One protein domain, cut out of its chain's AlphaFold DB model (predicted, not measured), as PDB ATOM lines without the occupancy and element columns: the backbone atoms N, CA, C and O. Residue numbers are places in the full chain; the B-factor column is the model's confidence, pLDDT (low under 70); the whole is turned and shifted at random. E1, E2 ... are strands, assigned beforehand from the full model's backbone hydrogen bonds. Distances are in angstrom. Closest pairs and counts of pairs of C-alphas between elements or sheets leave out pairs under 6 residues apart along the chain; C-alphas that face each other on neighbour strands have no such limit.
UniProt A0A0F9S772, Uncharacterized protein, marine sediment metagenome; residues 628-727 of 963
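AT A GLANCE: This is residues 628 to 727 of the 963 residues of an uncharacterized protein of marine sediment metagenome (UniProt A0A0F9S772). Two antiparallel sheets lie partly face to face as a sandwich, the four strands E1 to E4 in one layer and the three strands E5 to E7 in the other, nearest to each other where E5 passes E1 and E2. The loop of residues 680 to 698 leads from the first sheet to the second, and its Asp 687 lies at one end of the long axis, with Glu 707 at the other. The printed part has 100 residues, no named helix and seven named strands, E1 to E7 in order along the chain; the class is all strand, though under half of the residues, 40 of 100, are in named elements. The sheet orders are E1, E2, E3, E4 and E5, E6, E7. The whole is compact by its radius of gyration of the C-alphas, 14.4 A, with a flat outline spanning 50 by 32 by 16 A.

IN THESE COORDINATES: Start at Pro 628 and pass residues 628 to 641, which hold no named element. Find C-alpha 642 at (136.551, 150.093, 178.857); from there E1 runs to residue 648, 17.0 A long. E2, residues 651 to 656, measures 15.8 A, and E3 is residues 665 to 669. E4, residues 674 to 679, ends at C-alpha 679 (127.739, 157.309, 170.962). Past the long link you reach E5, residues 699 to 702, 9.9 A. E6 is residues 711 to 716, 16.7 A, and E7, residues 721 to 726, ends at C-alpha 726 (128.202, 145.722, 159.678).

HOW THE PARTS SIT: Begin with the meander E1 to E4, each strand the antiparallel neighbour of the one before; this sheet is strongly twisted. In the hairpin E1 and E2, at 160 degrees, N 646 and O 653 are 3.0 A apart, within hydrogen-bond range. In the hairpin E2 and E3, look for N 654 and O 667 at 2.9 A; in the hairpin E3 and E4, for N 668 and O 675 at 2.9 A. E5, E6 and E7 form a second meander, with N 700 and O 714 at 2.8 A and N 724 and O 713 at 2.9 A. The facing parts of the two sheets are 10.4 A centre to centre, their best planes 8 degrees apart and their strands at 26 degrees. The closest C-alphas of E1 and E5 are those of Val 646 and Leu 699, 6.4 A apart. E4 and E7 are apart.

THE WHOLE: The two farthest C-alphas, those of Asp 687 and Glu 707, are 50.2 A apart. The printed part has no cut. The link E4 to E5, 19 residues, is long. The mean pLDDT of the printed part is 85.3; look for values under 70 at residues 683 to 692 and 707 to 708.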
ATOM      1  N   PRO A 628     142.354 154.259 173.958       91.56
ATOM      2  CA  PRO A 628     141.808 155.478 173.365       91.56
ATOM      3  C   PRO A 628     142.133 156.737 174.174       91.56
ATOM      4  O   PRO A 628     141.870 157.832 173.695       91.56
ATOM      5  N   TRP A 629     142.705 156.606 175.376       87.50
ATOM      6  CA  TRP A 629     143.156 157.714 176.223       87.50
ATOM      7  C   TRP A 629     144.455 158.385 175.743       87.50
ATOM      8  O   TRP A 629     144.780 159.484 176.198       87.50
ATOM      9  N   ARG A 630     145.201 157.758 174.821       87.81
ATOM     10  CA  ARG A 630     146.463 158.305 174.303       87.81
ATOM     11  C   ARG A 630     146.243 159.659 173.616       87.81
ATOM     12  O   ARG A 630     145.240 159.904 172.950       87.81
ATOM     13  N   GLY A 631     147.229 160.550 173.738       86.56
ATOM     14  CA  GLY A 631     147.121 161.910 173.209       86.56
ATOM     15  C   GLY A 631     146.169 162.761 174.052       86.56
ATOM     16  O   GLY A 631     146.435 162.985 175.228       86.56
ATOM     17  N   MET A 632     145.096 163.274 173.447       85.75
ATOM     18  CA  MET A 632     144.032 164.000 174.158       85.75
ATOM     19  C   MET A 632     142.984 163.085 174.794       85.75
ATOM     20  O   MET A 632     142.217 163.540 175.650       85.75
ATOM     21  N   GLY A 633     142.950 161.823 174.375       88.06
ATOM     22  CA  GLY A 633     141.927 160.881 174.779       88.06
ATOM     23  C   GLY A 633     140.530 161.220 174.254       88.06
ATOM     24  O   GLY A 633     140.353 162.072 173.382       88.06
ATOM     25  N   LEU A 634     139.529 160.570 174.844       88.62
ATOM     26  CA  LEU A 634     138.114 160.877 174.626       88.62
ATOM     27  C   LEU A 634     137.729 162.231 175.262       88.62
ATOM     28  O   LEU A 634     138.336 162.633 176.267       88.62
ATOM     29  N   PRO A 635     136.715 162.938 174.724       84.38
ATOM     30  CA  PRO A 635     136.167 164.142 175.353       84.38
ATOM     31  C   PRO A 635     135.535 163.811 176.707       84.38
ATOM     32  O   PRO A 635     135.036 162.704 176.890       84.38
ATOM     33  N   GLU A 636     135.522 164.757 177.654       80.69
ATOM     34  CA  GLU A 636     135.123 164.494 179.051       80.69
ATOM     35  C   GLU A 636     133.754 163.813 179.169       80.69
ATOM     36  O   GLU A 636     133.585 162.859 179.923       80.69
ATOM     37  N   ARG A 637     132.795 164.268 178.365       81.38
ATOM     38  CA  ARG A 637     131.440 163.714 178.277       81.38
ATOM     39  C   ARG A 637     131.376 162.241 177.862       81.38
ATOM     40  O   ARG A 637     130.383 161.609 178.175       81.38
ATOM     41  N   ALA A 638     132.385 161.707 177.173       85.81
ATOM     42  CA  ALA A 638     132.432 160.328 176.678       85.81
ATOM     43  C   ALA A 638     133.573 159.508 177.311       85.81
ATOM     44  O   ALA A 638     133.939 158.453 176.796       85.81
ATOM     45  N   ARG A 639     134.181 160.007 178.396       87.50
ATOM     46  CA  ARG A 639     135.190 159.261 179.154       87.50
ATOM     47  C   ARG A 639     134.523 158.223 180.039       87.50
ATOM     48  O   ARG A 639     133.491 158.487 180.648       87.50
ATOM     49  N   GLY A 640     135.180 157.082 180.148       90.06
ATOM     50  CA  GLY A 640     134.719 155.960 180.939       90.06
ATOM     51  C   GLY A 640     135.722 154.814 180.903       90.06
ATOM     52  O   GLY A 640     136.611 154.818 180.042       90.06
ATOM     53  N   PRO A 641     135.621 153.847 181.826       93.25
ATOM     54  CA  PRO A 641     136.349 152.597 181.707       93.25
ATOM     55  C   PRO A 641     135.908 151.826 180.460       93.25
ATOM     56  O   PRO A 641     134.756 151.896 180.019       93.25
ATOM     57  N   ILE A 642     136.844 151.062 179.910       96.00
ATOM     58  CA  ILE A 642     136.551 150.093 178.857       96.00
ATOM     59  C   ILE A 642     136.120 148.811 179.546       96.00
ATOM     60  O   ILE A 642     136.885 148.243 180.318       96.00
ATOM     61  N   VAL A 643     134.888 148.389 179.307       94.88
ATOM     62  CA  VAL A 643     134.248 147.320 180.092       94.88
ATOM     63  C   VAL A 643     134.036 146.037 179.307       94.88
ATOM     64  O   VAL A 643     133.837 144.994 179.922       94.88
ATOM     65  N   ASP A 644     134.130 146.099 177.978       96.00
ATOM     66  CA  ASP A 644     134.100 144.919 177.124       96.00
ATOM     67  C   ASP A 644     134.895 145.118 175.824       96.00
ATOM     68  O   ASP A 644     135.043 146.244 175.333       96.00
ATOM     69  N   LEU A 645     135.425 144.015 175.290       96.56
ATOM     70  CA  LEU A 645     136.244 143.962 174.081       96.56
ATOM     71  C   LEU A 645     135.823 142.774 173.214       96.56
ATOM     72  O   LEU A 645     135.916 141.625 173.640       96.56
ATOM     73  N   VAL A 646     135.464 143.041 171.957       95.81
ATOM     74  CA  VAL A 646     135.054 141.998 171.007       95.81
ATOM     75  C   VAL A 646     135.921 142.037 169.751       95.81
ATOM     76  O   VAL A 646     135.944 143.051 169.044       95.81
ATOM     77  N   PRO A 647     136.637 140.945 169.433       93.88
ATOM     78  CA  PRO A 647     137.372 140.835 168.189       93.88
ATOM     79  C   PRO A 647     136.423 140.533 167.027       93.88
ATOM     80  O   PRO A 647     135.543 139.679 167.120       93.88
ATOM     81  N   ALA A 648     136.661 141.190 165.899       89.00
ATOM     82  CA  ALA A 648     136.062 140.857 164.613       89.00
ATOM     83  C   ALA A 648     137.142 140.890 163.521       89.00
ATOM     84  O   ALA A 648     138.292 141.260 163.766       89.00
ATOM     85  N   ILE A 649     136.798 140.478 162.300       77.56
ATOM     86  CA  ILE A 649     137.763 140.414 161.194       77.56
ATOM     87  C   ILE A 649     138.345 141.813 160.934       77.56
ATOM     88  O   ILE A 649     137.637 142.712 160.496       77.56
ATOM     89  N   GLY A 650     139.643 141.980 161.210       81.31
ATOM     90  CA  GLY A 650     140.377 143.235 161.007       81.31
ATOM     91  C   GLY A 650     140.150 144.323 162.064       81.31
ATOM     92  O   GLY A 650     140.795 145.364 161.977       81.31
ATOM     93  N   TRP A 651     139.292 144.093 163.065       90.50
ATOM     94  CA  TRP A 651     138.926 145.106 164.062       90.50
ATOM     95  C   TRP A 651     138.902 144.557 165.489       90.50
ATOM     96  O   TRP A 651     138.654 143.374 165.730       90.50
ATOM     97  N   LEU A 652     139.130 145.445 166.451       95.44
ATOM     98  CA  LEU A 652     138.836 145.214 167.862       95.44
ATOM     99  C   LEU A 652     137.823 146.267 168.316       95.44
ATOM    100  O   LEU A 652     138.128 147.460 168.303       95.44
ATOM    101  N   PHE A 653     136.619 145.837 168.683       96.88
ATOM    102  CA  PHE A 653     135.593 146.728 169.217       96.88
ATOM    103  C   PHE A 653     135.743 146.872 170.725       96.88
ATOM    104  O   PHE A 653     136.070 145.899 171.402       96.88
ATOM    105  N   ALA A 654     135.478 148.068 171.244       96.88
ATOM    106  CA  ALA A 654     135.498 148.361 172.671       96.88
ATOM    107  C   ALA A 654     134.215 149.069 173.105       96.88
ATOM    108  O   ALA A 654     133.778 150.025 172.457       96.88
ATOM    109  N   ALA A 655     133.645 148.622 174.223       96.56
ATOM    110  CA  ALA A 655     132.583 149.330 174.925       96.56
ATOM    111  C   ALA A 655     133.202 150.273 175.954       96.56
ATOM    112  O   ALA A 655     133.886 149.828 176.878       96.56
ATOM    113  N   VAL A 656     132.945 151.569 175.797       95.56
ATOM    114  CA  VAL A 656     133.277 152.585 176.796       95.56
ATOM    115  C   VAL A 656     132.022 152.883 177.594       95.56
ATOM    116  O   VAL A 656     131.028 153.364 177.043       95.56
ATOM    117  N   ASP A 657     132.092 152.638 178.894       93.81
ATOM    118  CA  ASP A 657     130.996 152.894 179.811       93.81
ATOM    119  C   ASP A 657     131.108 154.304 180.390       93.81
ATOM    120  O   ASP A 657     131.914 154.559 181.281       93.81
ATOM    121  N   GLY A 658     130.273 155.231 179.917       89.06
ATOM    122  CA  GLY A 658     130.250 156.616 180.405       89.06
ATOM    123  C   GLY A 658     129.780 156.768 181.860       89.06
ATOM    124  O   GLY A 658     129.727 157.882 182.389       89.06
ATOM    125  N   GLY A 659     129.409 155.674 182.528       86.19
ATOM    126  CA  GLY A 659     128.858 155.677 183.876       86.19
ATOM    127  C   GLY A 659     127.478 156.330 183.933       86.19
ATOM    128  O   GLY A 659     126.802 156.528 182.928       86.19
ATOM    129  N   ALA A 660     127.041 156.699 185.137       77.81
ATOM    130  CA  ALA A 660     125.713 157.289 185.337       77.81
ATOM    131  C   ALA A 660     125.558 158.702 184.742       77.81
ATOM    132  O   ALA A 660     124.436 159.182 184.636       77.81
ATOM    133  N   LYS A 661     126.672 159.368 184.402       75.44
ATOM    134  CA  LYS A 661     126.728 160.801 184.077       75.44
ATOM    135  C   LYS A 661     127.369 161.129 182.722       75.44
ATOM    136  O   LYS A 661     127.248 162.259 182.260       75.44
ATOM    137  N   GLY A 662     128.078 160.190 182.098       80.56
ATOM    138  CA  GLY A 662     128.705 160.349 180.784       80.56
ATOM    139  C   GLY A 662     127.985 159.556 179.695       80.56
ATOM    140  O   GLY A 662     127.139 158.707 179.968       80.56
ATOM    141  N   GLN A 663     128.317 159.836 178.442       87.62
ATOM    142  CA  GLN A 663     127.857 159.093 177.278       87.62
ATOM    143  C   GLN A 663     128.694 157.834 177.099       87.62
ATOM    144  O   GLN A 663     129.917 157.900 176.973       87.62
ATOM    145  N   SER A 664     128.017 156.696 177.013       93.12
ATOM    146  CA  SER A 664     128.666 155.455 176.605       93.12
ATOM    147  C   SER A 664     128.895 155.437 175.096       93.12
ATOM    148  O   SER A 664     128.151 156.064 174.332       93.12
ATOM    149  N   SER A 665     129.935 154.741 174.647       94.56
ATOM    150  CA  SER A 665     130.281 154.677 173.225       94.56
ATOM    151  C   SER A 665     130.815 153.315 172.805       94.56
ATOM    152  O   SER A 665     131.359 152.566 173.614       94.56
ATOM    153  N   VAL A 666     130.651 153.015 171.517       97.00
ATOM    154  CA  VAL A 666     131.266 151.866 170.853       97.00
ATOM    155  C   VAL A 666     132.392 152.389 169.977       97.00
ATOM    156  O   VAL A 666     132.161 153.171 169.045       97.00
ATOM    157  N   LEU A 667     133.612 151.959 170.287       96.38
ATOM    158  CA  LEU A 667     134.808 152.297 169.527       96.38
ATOM    159  C   LEU A 667     135.281 151.098 168.710       96.38
ATOM    160  O   LEU A 667     135.085 149.951 169.107       96.38
ATOM    161  N   ALA A 668     135.956 151.366 167.597       95.62
ATOM    162  CA  ALA A 668     136.642 150.364 166.793       95.62
ATOM    163  C   ALA A 668     138.125 150.715 166.660       95.62
ATOM    164  O   ALA A 668     138.471 151.864 166.379       95.62
ATOM    165  N   TYR A 669     138.987 149.722 166.855       95.12
ATOM    166  CA  TYR A 669     140.425 149.809 166.639       95.12
ATOM    167  C   TYR A 669     140.816 149.047 165.372       95.12
ATOM    168  O   TYR A 669     140.488 147.868 165.228       95.12
ATOM    169  N   ASN A 670     141.522 149.724 164.465       92.19
ATOM    170  CA  ASN A 670     141.945 149.218 163.150       92.19
ATOM    171  C   ASN A 670     143.462 148.935 163.066       92.19
ATOM    172  O   ASN A 670     144.053 149.054 161.996       92.19
ATOM    173  N   ASP A 671     144.117 148.669 164.200       90.75
ATOM    174  CA  ASP A 671     145.582 148.576 164.348       90.75
ATOM    175  C   ASP A 671     146.370 149.893 164.165       90.75
ATOM    176  O   ASP A 671     147.580 149.925 164.414       90.75
ATOM    177  N   ARG A 672     145.713 151.014 163.827       91.00
ATOM    178  CA  ARG A 672     146.329 152.357 163.745       91.00
ATOM    179  C   ARG A 672     145.808 153.322 164.811       91.00
ATOM    180  O   ARG A 672     146.610 154.008 165.454       91.00
ATOM    181  N   GLY A 673     144.495 153.362 165.021       93.25
ATOM    182  CA  GLY A 673     143.836 154.281 165.944       93.25
ATOM    183  C   GLY A 673     142.427 153.842 166.330       93.25
ATOM    184  O   GLY A 673     141.919 152.834 165.848       93.25
ATOM    185  N   TRP A 674     141.817 154.593 167.250       95.75
ATOM    186  CA  TRP A 674     140.440 154.369 167.697       95.75
ATOM    187  C   TRP A 674     139.463 155.274 166.952       95.75
ATOM    188  O   TRP A 674     139.746 156.452 166.721       95.75
ATOM    189  N   HIS A 675     138.297 154.725 166.626       95.25
ATOM    190  CA  HIS A 675     137.251 155.379 165.847       95.25
ATOM    191  C   HIS A 675     135.898 155.238 166.553       95.25
ATOM    192  O   HIS A 675     135.521 154.130 166.932       95.25
ATOM    193  N   THR A 676     135.157 156.337 166.724       95.06
ATOM    194  CA  THR A 676     133.837 156.320 167.380       95.06
ATOM    195  C   THR A 676     132.740 155.943 166.386       95.06
ATOM    196  O   THR A 676     132.303 156.789 165.601       95.06
ATOM    197  N   LEU A 677     132.259 154.699 166.453       94.44
ATOM    198  CA  LEU A 677     131.174 154.210 165.594       94.44
ATOM    199  C   LEU A 677     129.794 154.593 166.118       94.44
ATOM    200  O   LEU A 677     128.914 154.936 165.337       94.44
ATOM    201  N   TYR A 678     129.615 154.550 167.436       94.81
ATOM    202  CA  TYR A 678     128.353 154.893 168.075       94.81
ATOM    203  C   TYR A 678     128.602 155.631 169.382       94.81
ATOM    204  O   TYR A 678     129.489 155.259 170.154       94.81
ATOM    205  N   ARG A 679     127.794 156.652 169.658       91.31
ATOM    206  CA  ARG A 679     127.739 157.309 170.962       91.31
ATOM    207  C   ARG A 679     126.285 157.423 171.406       91.31
ATOM    208  O   ARG A 679     125.432 157.897 170.656       91.31
ATOM    209  N   GLY A 680     126.022 156.936 172.614       87.69
ATOM    210  CA  GLY A 680     124.688 156.888 173.192       87.69
ATOM    211  C   GLY A 680     124.166 158.264 173.621       87.69
ATOM    212  O   GLY A 680     124.929 159.237 173.702       87.69
ATOM    213  N   PRO A 681     122.860 158.354 173.916       80.06
ATOM    214  CA  PRO A 681     122.274 159.554 174.503       80.06
ATOM    215  C   PRO A 681     122.798 159.786 175.930       80.06
ATOM    216  O   PRO A 681     123.242 158.853 176.603       80.06
ATOM    217  N   ALA A 682     122.710 161.026 176.410       71.81
ATOM    218  CA  ALA A 682     122.983 161.380 177.802       71.81
ATOM    219  C   ALA A 682     121.692 161.764 178.538       71.81
ATOM    220  O   ALA A 682     120.777 162.344 177.960       71.81
ATOM    221  N   ARG A 683     121.641 161.467 179.836       67.12
ATOM    222  CA  ARG A 683     120.611 161.862 180.809       67.12
ATOM    223  C   ARG A 683     121.237 162.717 181.925       67.12
ATOM    224  O   ARG A 683     121.005 162.481 183.098       67.12
ATOM    225  N   GLY A 684     122.036 163.720 181.558       56.50
ATOM    226  CA  GLY A 684     122.529 164.779 182.448       56.50
ATOM    227  C   GLY A 684     123.431 164.414 183.641       56.50
ATOM    228  O   GLY A 684     123.511 163.280 184.106       56.50
ATOM    229  N   LYS A 685     124.158 165.419 184.149       52.31
ATOM    230  CA  LYS A 685     125.125 165.342 185.259       52.31
ATOM    231  C   LYS A 685     124.568 165.905 186.575       52.31
ATOM    232  O   LYS A 685     125.076 165.475 187.625       52.31
ATOM    233  N   SER A 686     123.607 166.846 186.557       47.72
ATOM    234  CA  SER A 686     123.311 167.665 187.750       47.72
ATOM    235  C   SER A 686     122.018 167.404 188.539       47.72
ATOM    236  O   SER A 686     122.135 167.451 189.753       47.72
ATOM    237  N   ASP A 687     120.842 167.070 187.985       41.62
ATOM    238  CA  ASP A 687     119.606 167.007 188.822       41.62
ATOM    239  C   ASP A 687     118.564 165.929 188.440       41.62
ATOM    240  O   ASP A 687     117.536 165.783 189.103       41.62
ATOM    241  N   PHE A 688     118.828 165.098 187.427       50.00
ATOM    242  CA  PHE A 688     117.929 164.009 187.005       50.00
ATOM    243  C   PHE A 688     118.149 162.721 187.818       50.00
ATOM    244  O   PHE A 688     118.439 161.657 187.282       50.00
ATOM    245  N   ALA A 689     117.992 162.803 189.143       43.72
ATOM    246  CA  ALA A 689     118.292 161.724 190.096       43.72
ATOM    247  C   ALA A 689     117.488 160.414 189.915       43.72
ATOM    248  O   ALA A 689     117.702 159.469 190.673       43.72
ATOM    249  N   GLN A 690     116.548 160.344 188.967       46.38
ATOM    250  CA  GLN A 690     115.602 159.232 188.868       46.38
ATOM    251  C   GLN A 690     115.956 158.160 187.828       46.38
ATOM    252  O   GLN A 690     115.429 157.064 187.965       46.38
ATOM    253  N   LEU A 691     116.854 158.399 186.856       50.50
ATOM    254  CA  LEU A 691     117.345 157.346 185.948       50.50
ATOM    255  C   LEU A 691     118.796 157.579 185.506       50.50
ATOM    256  O   LEU A 691     119.167 158.674 185.094       50.50
ATOM    257  N   SER A 692     119.593 156.514 185.540       61.81
ATOM    258  CA  SER A 692     120.966 156.460 185.034       61.81
ATOM    259  C   SER A 692     121.025 156.554 183.506       61.81
ATOM    260  O   SER A 692     120.162 155.998 182.823       61.81
ATOM    261  N   ASN A 693     122.061 157.208 182.959       76.31
ATOM    262  CA  ASN A 693     122.370 157.179 181.520       76.31
ATOM    263  C   ASN A 693     122.317 155.747 180.964       76.31
ATOM    264  O   ASN A 693     122.740 154.827 181.666       76.31
ATOM    265  N   PRO A 694     121.860 155.535 179.712       84.31
ATOM    266  CA  PRO A 694     122.003 154.240 179.066       84.31
ATOM    267  C   PRO A 694     123.491 153.908 178.955       84.31
ATOM    268  O   PRO A 694     124.266 154.628 178.317       84.31
ATOM    269  N   ARG A 695     123.897 152.850 179.653       90.25
ATOM    270  CA  ARG A 695     125.281 152.380 179.689       90.25
ATOM    271  C   ARG A 695     125.473 151.301 178.638       90.25
ATOM    272  O   ARG A 695     124.518 150.620 178.298       90.25
ATOM    273  N   ILE A 696     126.684 151.191 178.105       94.62
ATOM    274  CA  ILE A 696     127.052 150.124 177.170       94.62
ATOM    275  C   ILE A 696     128.114 149.286 177.864       94.62
ATOM    276  O   ILE A 696     129.238 149.755 178.044       94.62
ATOM    277  N   ARG A 697     127.745 148.073 178.294       94.19
ATOM    278  CA  ARG A 697     128.622 147.211 179.108       94.19
ATOM    279  C   ARG A 697     129.006 145.882 178.481       94.19
ATOM    280  O   ARG A 697     129.787 145.142 179.077       94.19
ATOM    281  N   ASN A 698     128.423 145.552 177.338       95.19
ATOM    282  CA  ASN A 698     128.699 144.307 176.639       95.19
ATOM    283  C   ASN A 698     128.439 144.473 175.144       95.19
ATOM    284  O   ASN A 698     127.484 145.155 174.752       95.19
ATOM    285  N   LEU A 699     129.277 143.843 174.336       96.69
ATOM    286  CA  LEU A 699     129.230 143.797 172.887       96.69
ATOM    287  C   LEU A 699     129.173 142.337 172.432       96.69
ATOM    288  O   LEU A 699     129.618 141.419 173.114       96.69
ATOM    289  N   HIS A 700     128.675 142.104 171.222       96.06
ATOM    290  CA  HIS A 700     128.766 140.794 170.595       96.06
ATOM    291  C   HIS A 700     128.785 140.897 169.077       96.06
ATOM    292  O   HIS A 700     127.970 141.595 168.475       96.06
ATOM    293  N   TRP A 701     129.707 140.170 168.450       94.88
ATOM    294  CA  TRP A 701     129.782 140.053 167.001       94.88
ATOM    295  C   TRP A 701     129.062 138.787 166.547       94.88
ATOM    296  O   TRP A 701     129.550 137.685 166.781       94.88
ATOM    297  N   GLN A 702     127.939 138.950 165.850       92.62
ATOM    298  CA  GLN A 702     127.200 137.847 165.246       92.62
ATOM    299  C   GLN A 702     127.481 137.797 163.743       92.62
ATOM    300  O   GLN A 702     127.156 138.725 162.992       92.62
ATOM    301  N   SER A 703     128.041 136.676 163.295       89.00
ATOM    302  CA  SER A 703     128.164 136.369 161.871       89.00
ATOM    303  C   SER A 703     126.880 135.709 161.380       89.00
ATOM    304  O   SER A 703     126.490 134.666 161.900       89.00
ATOM    305  N   VAL A 704     126.239 136.269 160.353       86.38
ATOM    306  CA  VAL A 704     125.002 135.695 159.801       86.38
ATOM    307  C   VAL A 704     125.284 135.014 158.468       86.38
ATOM    308  O   VAL A 704     125.779 135.615 157.510       86.38
ATOM    309  N   SER A 705     124.956 133.727 158.400       81.94
ATOM    310  CA  SER A 705     125.069 132.927 157.183       81.94
ATOM    311  C   SER A 705     123.962 133.284 156.189       81.94
ATOM    312  O   SER A 705     122.834 133.570 156.572       81.94
ATOM    313  N   GLY A 706     124.276 133.258 154.895       75.69
ATOM    314  CA  GLY A 706     123.346 133.616 153.814       75.69
ATOM    315  C   GLY A 706     124.037 134.430 152.725       75.69
ATOM    316  O   GLY A 706     125.042 135.076 152.993       75.69
ATOM    317  N   GLU A 707     123.550 134.387 151.487       68.94
ATOM    318  CA  GLU A 707     124.209 135.047 150.344       68.94
ATOM    319  C   GLU A 707     124.232 136.583 150.467       68.94
ATOM    320  O   GLU A 707     125.209 137.225 150.087       68.94
ATOM    321  N   PHE A 708     123.206 137.160 151.100       69.06
ATOM    322  CA  PHE A 708     123.025 138.608 151.267       69.06
ATOM    323  C   PHE A 708     122.903 139.029 152.742       69.06
ATOM    324  O   PHE A 708     122.368 140.095 153.046       69.06
ATOM    325  N   ALA A 709     123.316 138.175 153.685       75.12
ATOM    326  CA  ALA A 709     123.131 138.444 155.109       75.12
ATOM    327  C   ALA A 709     124.199 139.413 155.628       75.12
ATOM    328  O   ALA A 709     125.388 139.182 155.413       75.12
ATOM    329  N   LEU A 710     123.795 140.473 156.329       79.19
ATOM    330  CA  LEU A 710     124.720 141.382 157.011       79.19
ATOM    331  C   LEU A 710     125.090 140.842 158.394       79.19
ATOM    332  O   LEU A 710     124.280 140.189 159.050       79.19
ATOM    333  N   ASN A 711     126.310 141.144 158.835       88.50
ATOM    334  CA  ASN A 711     126.755 140.824 160.190       88.50
ATOM    335  C   ASN A 711     126.199 141.851 161.179       88.50
ATOM    336  O   ASN A 711     125.924 142.993 160.803       88.50
ATOM    337  N   PHE A 712     126.064 141.466 162.444       91.62
ATOM    338  CA  PHE A 712     125.554 142.348 163.489       91.62
ATOM    339  C   PHE A 712     126.607 142.558 164.567       91.62
ATOM    340  O   PHE A 712     127.186 141.602 165.081       91.62
ATOM    341  N   LEU A 713     126.817 143.819 164.933       95.19
ATOM    342  CA  LEU A 713     127.446 144.180 166.194       95.19
ATOM    343  C   LEU A 713     126.330 144.526 167.178       95.19
ATOM    344  O   LEU A 713     125.745 145.608 167.096       95.19
ATOM    345  N   TRP A 714     126.011 143.583 168.058       96.69
ATOM    346  CA  TRP A 714     125.051 143.746 169.145       96.69
ATOM    347  C   TRP A 714     125.715 144.420 170.334       96.69
ATOM    348  O   TRP A 714     126.901 144.211 170.588       96.69
ATOM    349  N   PHE A 715     124.955 145.221 171.067       96.25
ATOM    350  CA  PHE A 715     125.423 145.845 172.293       96.25
ATOM    351  C   PHE A 715     124.269 146.178 173.230       96.25
ATOM    352  O   PHE A 715     123.148 146.449 172.803       96.25
ATOM    353  N   GLU A 716     124.550 146.147 174.523       93.81
ATOM    354  CA  GLU A 716     123.617 146.595 175.556       93.81
ATOM    355  C   GLU A 716     123.558 148.130 175.616       93.81
ATOM    356  O   GLU A 716     124.553 148.797 175.340       93.81
ATOM    357  N   SER A 717     122.392 148.692 175.939       89.75
ATOM    358  CA  SER A 717     122.178 150.132 176.113       89.75
ATOM    359  C   SER A 717     121.147 150.403 177.215       89.75
ATOM    360  O   SER A 717     119.944 150.467 176.959       89.75
ATOM    361  N   GLY A 718     121.604 150.546 178.461       81.62
ATOM    362  CA  GLY A 718     120.762 150.847 179.626       81.62
ATOM    363  C   GLY A 718     119.725 149.771 179.954       81.62
ATOM    364  O   GLY A 718     118.577 150.110 180.245       81.62
ATOM    365  N   GLY A 719     120.099 148.491 179.867       80.81
ATOM    366  CA  GLY A 719     119.177 147.360 180.039       80.81
ATOM    367  C   GLY A 719     118.255 147.104 178.840       80.81
ATOM    368  O   GLY A 719     117.237 146.413 178.952       80.81
ATOM    369  N   ASP A 720     118.594 147.673 177.689       88.62
ATOM    370  CA  ASP A 720     118.013 147.346 176.394       88.62
ATOM    371  C   ASP A 720     119.079 146.779 175.452       88.62
ATOM    372  O   ASP A 720     120.272 146.848 175.748       88.62
ATOM    373  N   ILE A 721     118.668 146.216 174.316       93.25
ATOM    374  CA  ILE A 721     119.606 145.701 173.311       93.25
ATOM    375  C   ILE A 721     119.532 146.571 172.066       93.25
ATOM    376  O   ILE A 721     118.455 146.875 171.549       93.25
ATOM    377  N   MET A 722     120.699 146.940 171.563       93.56
ATOM    378  CA  MET A 722     120.873 147.637 170.305       93.56
ATOM    379  C   MET A 722     121.791 146.858 169.366       93.56
ATOM    380  O   MET A 722     122.514 145.950 169.776       93.56
ATOM    381  N   PHE A 723     121.758 147.211 168.085       93.69
ATOM    382  CA  PHE A 723     122.658 146.645 167.090       93.69
ATOM    383  C   PHE A 723     123.037 147.635 165.999       93.69
ATOM    384  O   PHE A 723     122.282 148.550 165.663       93.69
ATOM    385  N   MET A 724     124.196 147.389 165.399       91.25
ATOM    386  CA  MET A 724     124.624 147.967 164.131       91.25
ATOM    387  C   MET A 724     124.793 146.848 163.105       91.25
ATOM    388  O   MET A 724     125.382 145.808 163.397       91.25
ATOM    389  N   ARG A 725     124.289 147.069 161.890       87.38
ATOM    390  CA  ARG A 725     124.573 146.191 160.749       87.38
ATOM    391  C   ARG A 725     125.950 146.530 160.210       87.38
ATOM    392  O   ARG A 725     126.214 147.691 159.938       87.38
ATOM    393  N   MET A 726     126.809 145.539 160.066       87.00
ATOM    394  CA  MET A 726     128.202 145.722 159.678       87.00
ATOM    395  C   MET A 726     128.408 145.266 158.232       87.00
ATOM    396  O   MET A 726     127.765 144.299 157.807       87.00
ATOM    397  N   PRO A 727     129.293 145.939 157.474       79.00
ATOM    398  CA  PRO A 727     129.467 145.649 156.059       79.00
ATOM    399  C   PRO A 727     130.061 144.250 155.875       79.00
ATOM    400  O   PRO A 727     130.892 143.799 156.671       79.00
TER     401      PRO A 727